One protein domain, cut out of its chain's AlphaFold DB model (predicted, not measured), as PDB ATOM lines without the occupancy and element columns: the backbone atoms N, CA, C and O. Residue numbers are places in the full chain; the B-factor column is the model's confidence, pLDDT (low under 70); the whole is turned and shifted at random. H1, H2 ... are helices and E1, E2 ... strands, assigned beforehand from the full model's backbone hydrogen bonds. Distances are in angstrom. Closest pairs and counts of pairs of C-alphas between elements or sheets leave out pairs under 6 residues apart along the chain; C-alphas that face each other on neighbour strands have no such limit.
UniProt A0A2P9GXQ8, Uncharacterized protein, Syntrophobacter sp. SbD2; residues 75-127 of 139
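This is residues 75 to 127 of the 139 residues of an uncharacterized protein of Syntrophobacter sp. SbD2 (UniProt A0A2P9GXQ8). Picture two strands, E1 and E2, paired in a small ladder, with a loop holding the short helix H1 at one end and the long helix H2 leading away from the other as a single arm. Residues 109 to 127, of which 109 to 125 belong to H2, stand free and make much of the length. The printed part has 53 residues, with two named strands and two named helices in the order E1, H1, E2, H2; the sheet, E1 - E2, is antiparallel, and the class is mixed, helices and strands. The whole is extended, with a radius of gyration of the C-alphas of 17.6 A and spans of 54 by 26 by 10 A.

Start at Ala 75 and go on to C-alpha 79 at (214.287, 263.555, 159.345), where E1, residues 79 to 83, begins; it is 12.4 A long. Next comes H1, residues 86 to 90, 6.1 A long. E2, residues 97 to 102, measures 12.3 A. Find C-alpha 105 at (218.010, 257.507, 154.256); from there H2, residues 105 to 125, runs 30.5 A to C-alpha 125 at (243.281, 241.131, 149.292).

Look first at E1 and E2, antiparallel neighbours with 139 degrees between their directions. The C-alphas of Asn 80 and Pro 101 face each other at 4.5 A. N 81 and O 100 are within hydrogen-bond range at 2.9 A, and N 100 and O 81 at 2.8 A. H2 is apart from E1 and from H1. In H1 and H2 every O i to N i+4 pair is within hydrogen-bond range.

The C-alphas farthest apart are those of Gln 93 and Gly 127, 53.7 A. The printed part has no cut. The links E1 to H1 and E2 to H2 are tight, and H1 to E2 is short. Mean pLDDT of the printed part is 92.5; look for values under 70 at residues 125 to 127.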
ATOM      1  N   ALA A  75     225.689 262.955 159.907       95.62
ATOM      2  CA  ALA A  75     226.263 263.802 158.862       95.62
ATOM      3  C   ALA A  75     225.204 264.701 158.203       95.62
ATOM      4  O   ALA A  75     225.494 265.839 157.828       95.62
ATOM      5  N   LEU A  76     223.975 264.200 158.077       96.62
ATOM      6  CA  LEU A  76     222.820 264.937 157.585       96.62
ATOM      7  C   LEU A  76     221.854 265.254 158.728       96.62
ATOM      8  O   LEU A  76     221.839 264.617 159.782       96.62
ATOM      9  N   LYS A  77     221.014 266.271 158.522       97.12
ATOM     10  CA  LYS A  77     219.974 266.617 159.492       97.12
ATOM     11  C   LYS A  77     219.001 265.434 159.630       97.12
ATOM     12  O   LYS A  77     218.480 264.988 158.608       97.12
ATOM     13  N   PRO A  78     218.691 264.971 160.856       96.94
ATOM     14  CA  PRO A  78     217.680 263.943 161.052       96.94
ATOM     15  C   PRO A  78     216.329 264.349 160.461       96.94
ATOM     16  O   PRO A  78     215.914 265.510 160.559       96.94
ATOM     17  N   ILE A  79     215.630 263.376 159.888       97.56
ATOM     18  CA  ILE A  79     214.287 263.555 159.345       97.56
ATOM     19  C   ILE A  79     213.257 262.976 160.311       97.56
ATOM     20  O   ILE A  79     213.413 261.864 160.810       97.56
ATOM     21  N   ASN A  80     212.186 263.719 160.571       97.88
ATOM     22  CA  ASN A  80     211.124 263.247 161.453       97.88
ATOM     23  C   ASN A  80     210.192 262.290 160.707       97.88
ATOM     24  O   ASN A  80     209.708 262.608 159.617       97.88
ATOM     25  N   ARG A  81     209.928 261.129 161.304       97.06
ATOM     26  CA  ARG A  81     209.006 260.112 160.785       97.06
ATOM     27  C   ARG A  81     208.105 259.590 161.906       97.06
ATOM     28  O   ARG A  81     208.575 259.490 163.036       97.06
ATOM     29  N   PRO A  82     206.839 259.250 161.626       97.25
ATOM     30  CA  PRO A  82     206.017 258.544 162.597       97.25
ATOM     31  C   PRO A  82     206.533 257.112 162.797       97.25
ATOM     32  O   PRO A  82     207.017 256.491 161.848       97.25
ATOM     33  N   LEU A  83     206.408 256.582 164.013       96.44
ATOM     34  CA  LEU A  83     206.605 255.166 164.313       96.44
ATOM     35  C   LEU A  83     205.249 254.544 164.594       96.44
ATOM     36  O   LEU A  83     204.496 255.063 165.421       96.44
ATOM     37  N   GLN A  84     204.970 253.439 163.906       97.44
ATOM     38  CA  GLN A  84     203.749 252.687 164.121       97.44
ATOM     39  C   GLN A  84     203.976 251.179 164.103       97.44
ATOM     40  O   GLN A  84     204.824 250.695 163.345       97.44
ATOM     41  N   SER A  85     203.214 250.429 164.902       95.25
ATOM     42  CA  SER A  85     203.203 248.970 164.790       95.25
ATOM     43  C   SER A  85     202.497 248.519 163.505       95.25
ATOM     44  O   SER A  85     201.590 249.178 162.992       95.25
ATOM     45  N   LEU A  86     202.886 247.353 162.978       95.19
ATOM     46  CA  LEU A  86     202.207 246.756 161.818       95.19
ATOM     47  C   LEU A  86     200.733 246.445 162.122       95.19
ATOM     48  O   LEU A  86     199.887 246.547 161.236       95.19
ATOM     49  N   ILE A  87     200.423 246.109 163.379       94.19
ATOM     50  CA  ILE A  87     199.056 245.861 163.852       94.19
ATOM     51  C   ILE A  87     198.237 247.153 163.783       94.19
ATOM     52  O   ILE A  87     197.174 247.156 163.162       94.19
ATOM     53  N   ALA A  88     198.744 248.257 164.344       96.00
ATOM     54  CA  ALA A  88     198.086 249.561 164.279       96.00
ATOM     55  C   ALA A  88     197.866 250.008 162.827       96.00
ATOM     56  O   ALA A  88     196.762 250.413 162.462       96.00
ATOM     57  N   GLN A  89     198.873 249.838 161.964       96.88
ATOM     58  CA  GLN A  89     198.754 250.148 160.539       96.88
ATOM     59  C   GLN A  89     197.653 249.329 159.850       96.88
ATOM     60  O   GLN A  89     196.841 249.891 159.114       96.88
ATOM     61  N   ALA A  90     197.602 248.014 160.088       97.31
ATOM     62  CA  ALA A  90     196.580 247.135 159.517       97.31
ATOM     63  C   ALA A  90     195.168 247.493 160.012       97.31
ATOM     64  O   ALA A  90     194.204 247.433 159.249       97.31
ATOM     65  N   GLN A  91     195.058 247.928 161.269       97.69
ATOM     66  CA  GLN A  91     193.819 248.411 161.879       97.69
ATOM     67  C   GLN A  91     193.487 249.871 161.528       97.69
ATOM     68  O   GLN A  91     192.459 250.377 161.975       97.69
ATOM     69  N   LYS A  92     194.321 250.551 160.726       97.19
ATOM     70  CA  LYS A  92     194.190 251.976 160.370       97.19
ATOM     71  C   LYS A  92     194.139 252.906 161.593       97.19
ATOM     72  O   LYS A  92     193.461 253.932 161.567       97.19
ATOM     73  N   GLN A  93     194.850 252.538 162.654       98.00
ATOM     74  CA  GLN A  93     195.023 253.353 163.853       98.00
ATOM     75  C   GLN A  93     196.105 254.423 163.635       98.00
ATOM     76  O   GLN A  93     196.969 254.258 162.767       98.00
ATOM     77  N   PRO A  94     196.071 255.538 164.389       97.25
ATOM     78  CA  PRO A  94     197.130 256.538 164.334       97.25
ATOM     79  C   PRO A  94     198.470 255.973 164.852       97.25
ATOM     80  O   PRO A  94     198.462 255.051 165.668       97.25
ATOM     81  N   PRO A  95     199.616 256.548 164.434       97.25
ATOM     82  CA  PRO A  95     200.931 256.140 164.928       97.25
ATOM     83  C   PRO A  95     201.088 256.312 166.443       97.25
ATOM     84  O   PRO A  95     200.752 257.367 166.984       97.25
ATOM     85  N   GLU A  96     201.694 255.324 167.103       97.38
ATOM     86  CA  GLU A  96     202.038 255.350 168.529       97.38
ATOM     87  C   GLU A  96     203.025 256.484 168.854       97.38
ATOM     88  O   GLU A  96     202.971 257.084 169.927       97.38
ATOM     89  N   VAL A  97     203.907 256.819 167.905       97.12
ATOM     90  CA  VAL A  97     204.778 257.997 167.979       97.12
ATOM     91  C   VAL A  97     204.600 258.816 166.709       97.12
ATOM     92  O   VAL A  97     204.989 258.396 165.624       97.12
ATOM     93  N   SER A  98     204.046 260.019 166.831       96.38
ATOM     94  CA  SER A  98     203.728 260.872 165.676       96.38
ATOM     95  C   SER A  98     204.962 261.443 164.969       96.38
ATOM     96  O   SER A  98     204.928 261.690 163.763       96.38
ATOM     97  N   SER A  99     206.057 261.659 165.701       97.31
ATOM     98  CA  SER A  99     207.290 262.237 165.169       97.31
ATOM     99  C   SER A  99     208.506 261.741 165.941       97.31
ATOM    100  O   SER A  99     208.713 262.106 167.097       97.31
ATOM    101  N   PHE A 100     209.350 260.970 165.266       96.75
ATOM    102  CA  PHE A 100     210.611 260.458 165.777       96.75
ATOM    103  C   PHE A 100     211.762 260.863 164.843       96.75
ATOM    104  O   PHE A 100     211.631 260.707 163.625       96.75
ATOM    105  N   PRO A 101     212.880 261.394 165.370       96.81
ATOM    106  CA  PRO A 101     214.022 261.774 164.550       96.81
ATOM    107  C   PRO A 101     214.775 260.531 164.063       96.81
ATOM    108  O   PRO A 101     215.372 259.798 164.849       96.81
ATOM    109  N   CYS A 102     214.783 260.318 162.751       96.38
ATOM    110  CA  CYS A 102     215.494 259.231 162.087       96.38
ATOM    111  C   CYS A 102     216.719 259.760 161.334       96.38
ATOM    112  O   CYS A 102     216.711 260.884 160.829       96.38
ATOM    113  N   ILE A 103     217.757 258.929 161.210       96.38
ATOM    114  CA  ILE A 103     218.883 259.199 160.304       96.38
ATOM    115  C   ILE A 103     218.351 259.338 158.875       96.38
ATOM    116  O   ILE A 103     217.427 258.622 158.476       96.38
ATOM    117  N   ASP A 104     218.926 260.265 158.111       97.25
ATOM    118  CA  ASP A 104     218.540 260.453 156.720       97.25
ATOM    119  C   ASP A 104     218.795 259.155 155.911       97.25
ATOM    120  O   ASP A 104     219.870 258.546 156.023       97.25
ATOM    121  N   PRO A 105     217.832 258.684 155.097       96.00
ATOM    122  CA  PRO A 105     218.010 257.507 154.256       96.00
ATOM    123  C   PRO A 105     219.220 257.595 153.320       96.00
ATOM    124  O   PRO A 105     219.821 256.561 153.029       96.00
ATOM    125  N   ILE A 106     219.600 258.797 152.876       97.31
ATOM    126  CA  ILE A 106     220.787 259.030 152.043       97.31
ATOM    127  C   ILE A 106     222.055 258.702 152.832       97.31
ATOM    128  O   ILE A 106     222.913 257.973 152.336       97.31
ATOM    129  N   GLU A 107     222.152 259.170 154.079       96.69
ATOM    130  CA  GLU A 107     223.273 258.847 154.969       96.69
ATOM    131  C   GLU A 107     223.335 257.338 155.243       96.69
ATOM    132  O   GLU A 107     224.392 256.722 155.118       96.69
ATOM    133  N   THR A 108     222.181 256.711 155.493       95.00
ATOM    134  CA  THR A 108     222.085 255.253 155.689       95.00
ATOM    135  C   THR A 108     222.528 254.471 154.447       95.00
ATOM    136  O   THR A 108     223.196 253.441 154.560       95.00
ATOM    137  N   ALA A 109     222.151 254.921 153.248       96.44
ATOM    138  CA  ALA A 109     222.553 254.284 151.998       96.44
ATOM    139  C   ALA A 109     224.065 254.421 151.764       96.44
ATOM    140  O   ALA A 109     224.717 253.434 151.417       96.44
ATOM    141  N   ALA A 110     224.627 255.608 152.004       96.94
ATOM    142  CA  ALA A 110     226.059 255.862 151.878       96.94
ATOM    143  C   ALA A 110     226.890 254.997 152.842       96.94
ATOM    144  O   ALA A 110     227.883 254.396 152.423       96.94
ATOM    145  N   ASP A 111     226.464 254.868 154.102       93.56
ATOM    146  CA  ASP A 111     227.126 254.017 155.100       93.56
ATOM    147  C   ASP A 111     227.097 252.530 154.702       93.56
ATOM    148  O   ASP A 111     228.125 251.839 154.704       93.56
ATOM    149  N   LYS A 112     225.938 252.040 154.240       94.69
ATOM    150  CA  LYS A 112     225.789 250.658 153.751       94.69
ATOM    151  C   LYS A 112     226.661 250.380 152.528       94.69
ATOM    152  O   LYS A 112     227.313 249.335 152.477       94.69
ATOM    153  N   LEU A 113     226.699 251.298 151.561       96.06
ATOM    154  CA  LEU A 113     227.551 251.179 150.373       96.06
ATOM    155  C   LEU A 113     229.035 251.184 150.748       96.06
ATOM    156  O   LEU A 113     229.786 250.344 150.254       96.06
ATOM    157  N   SER A 114     229.442 252.062 151.663       94.12
ATOM    158  CA  SER A 114     230.822 252.143 152.155       94.12
ATOM    159  C   SER A 114     231.245 250.848 152.852       94.12
ATOM    160  O   SER A 114     232.289 250.273 152.536       94.12
ATOM    161  N   THR A 115     230.387 250.325 153.732       93.25
ATOM    162  CA  THR A 115     230.605 249.051 154.430       93.25
ATOM    163  C   THR A 115     230.718 247.884 153.450       93.25
ATOM    164  O   THR A 115     231.602 247.031 153.581       93.25
ATOM    165  N   LEU A 116     229.838 247.830 152.447       94.44
ATOM    166  CA  LEU A 116     229.862 246.789 151.424       94.44
ATOM    167  C   LEU A 116     231.135 246.864 150.572       94.44
ATOM    168  O   LEU A 116     231.802 245.844 150.390       94.44
ATOM    169  N   ALA A 117     231.495 248.054 150.087       93.94
ATOM    170  CA  ALA A 117     232.689 248.269 149.275       93.94
ATOM    171  C   ALA A 117     233.958 247.838 150.023       93.94
ATOM    172  O   ALA A 117     234.780 247.097 149.477       93.94
ATOM    173  N   TRP A 118     234.080 248.214 151.300       89.75
ATOM    174  CA  TRP A 118     235.200 247.797 152.139       89.75
ATOM    175  C   TRP A 118     235.283 246.271 152.278       89.75
ATOM    176  O   TRP A 118     236.351 245.694 152.070       89.75
ATOM    177  N   ARG A 119     234.152 245.594 152.532       90.56
ATOM    178  CA  ARG A 119     234.096 244.122 152.620       90.56
ATOM    179  C   ARG A 119     234.513 243.437 151.318       90.56
ATOM    180  O   ARG A 119     235.216 242.429 151.361       90.56
ATOM    181  N   VAL A 120     234.103 243.965 150.163       90.94
ATOM    182  CA  VAL A 120     234.478 243.411 148.850       90.94
ATOM    183  C   VAL A 120     235.978 243.576 148.592       90.94
ATOM    184  O   VAL A 120     236.641 242.620 148.185       90.94
ATOM    185  N   CYS A 121     236.536 244.753 148.873       85.25
ATOM    186  CA  CYS A 121     237.967 245.013 148.711       85.25
ATOM    187  C   CYS A 121     238.827 244.174 149.668       85.25
ATOM    188  O   CYS A 121     239.848 243.630 149.247       85.25
ATOM    189  N   ALA A 122     238.408 244.023 150.928       81.75
ATOM    190  CA  ALA A 122     239.101 243.191 151.911       81.75
ATOM    191  C   ALA A 122     239.161 241.716 151.477       81.75
ATOM    192  O   ALA A 122     240.211 241.090 151.588       81.75
ATOM    193  N   ARG A 123     238.077 241.181 150.895       77.00
ATOM    194  CA  ARG A 123     238.047 239.807 150.362       77.00
ATOM    195  C   ARG A 123     239.045 239.586 149.226       77.00
ATOM    196  O   ARG A 123     239.724 238.568 149.219       77.00
ATOM    197  N   LYS A 124     239.178 240.539 148.294       70.19
ATOM    198  CA  LYS A 124     240.133 240.424 147.173       70.19
ATOM    199  C   LYS A 124     241.595 240.421 147.627       70.19
ATOM    200  O   LYS A 124     242.424 239.803 146.978       70.19
ATOM    201  N   ARG A 125     241.914 241.081 148.745       60.09
ATOM    202  CA  ARG A 125     243.281 241.131 149.292       60.09
ATOM    203  C   ARG A 125     243.702 239.852 150.024       60.09
ATOM    204  O   ARG A 125     244.893 239.641 150.188       60.09
ATOM    205  N   GLY A 126     242.753 239.008 150.434       58.00
ATOM    206  CA  GLY A 126     243.030 237.684 151.007       58.00
ATOM    207  C   GLY A 126     243.172 236.564 149.969       58.00
ATOM    208  O   GLY A 126     243.426 235.428 150.347       58.00
ATOM    209  N   GLY A 127     242.984 236.867 148.678       56.53
ATOM    210  CA  GLY A 127     243.116 235.926 147.565       56.53
ATOM    211  C   GLY A 127     244.432 236.122 146.819       56.53
ATOM    212  O   GLY A 127     244.428 236.588 145.685       56.53
TER     213      GLY A 127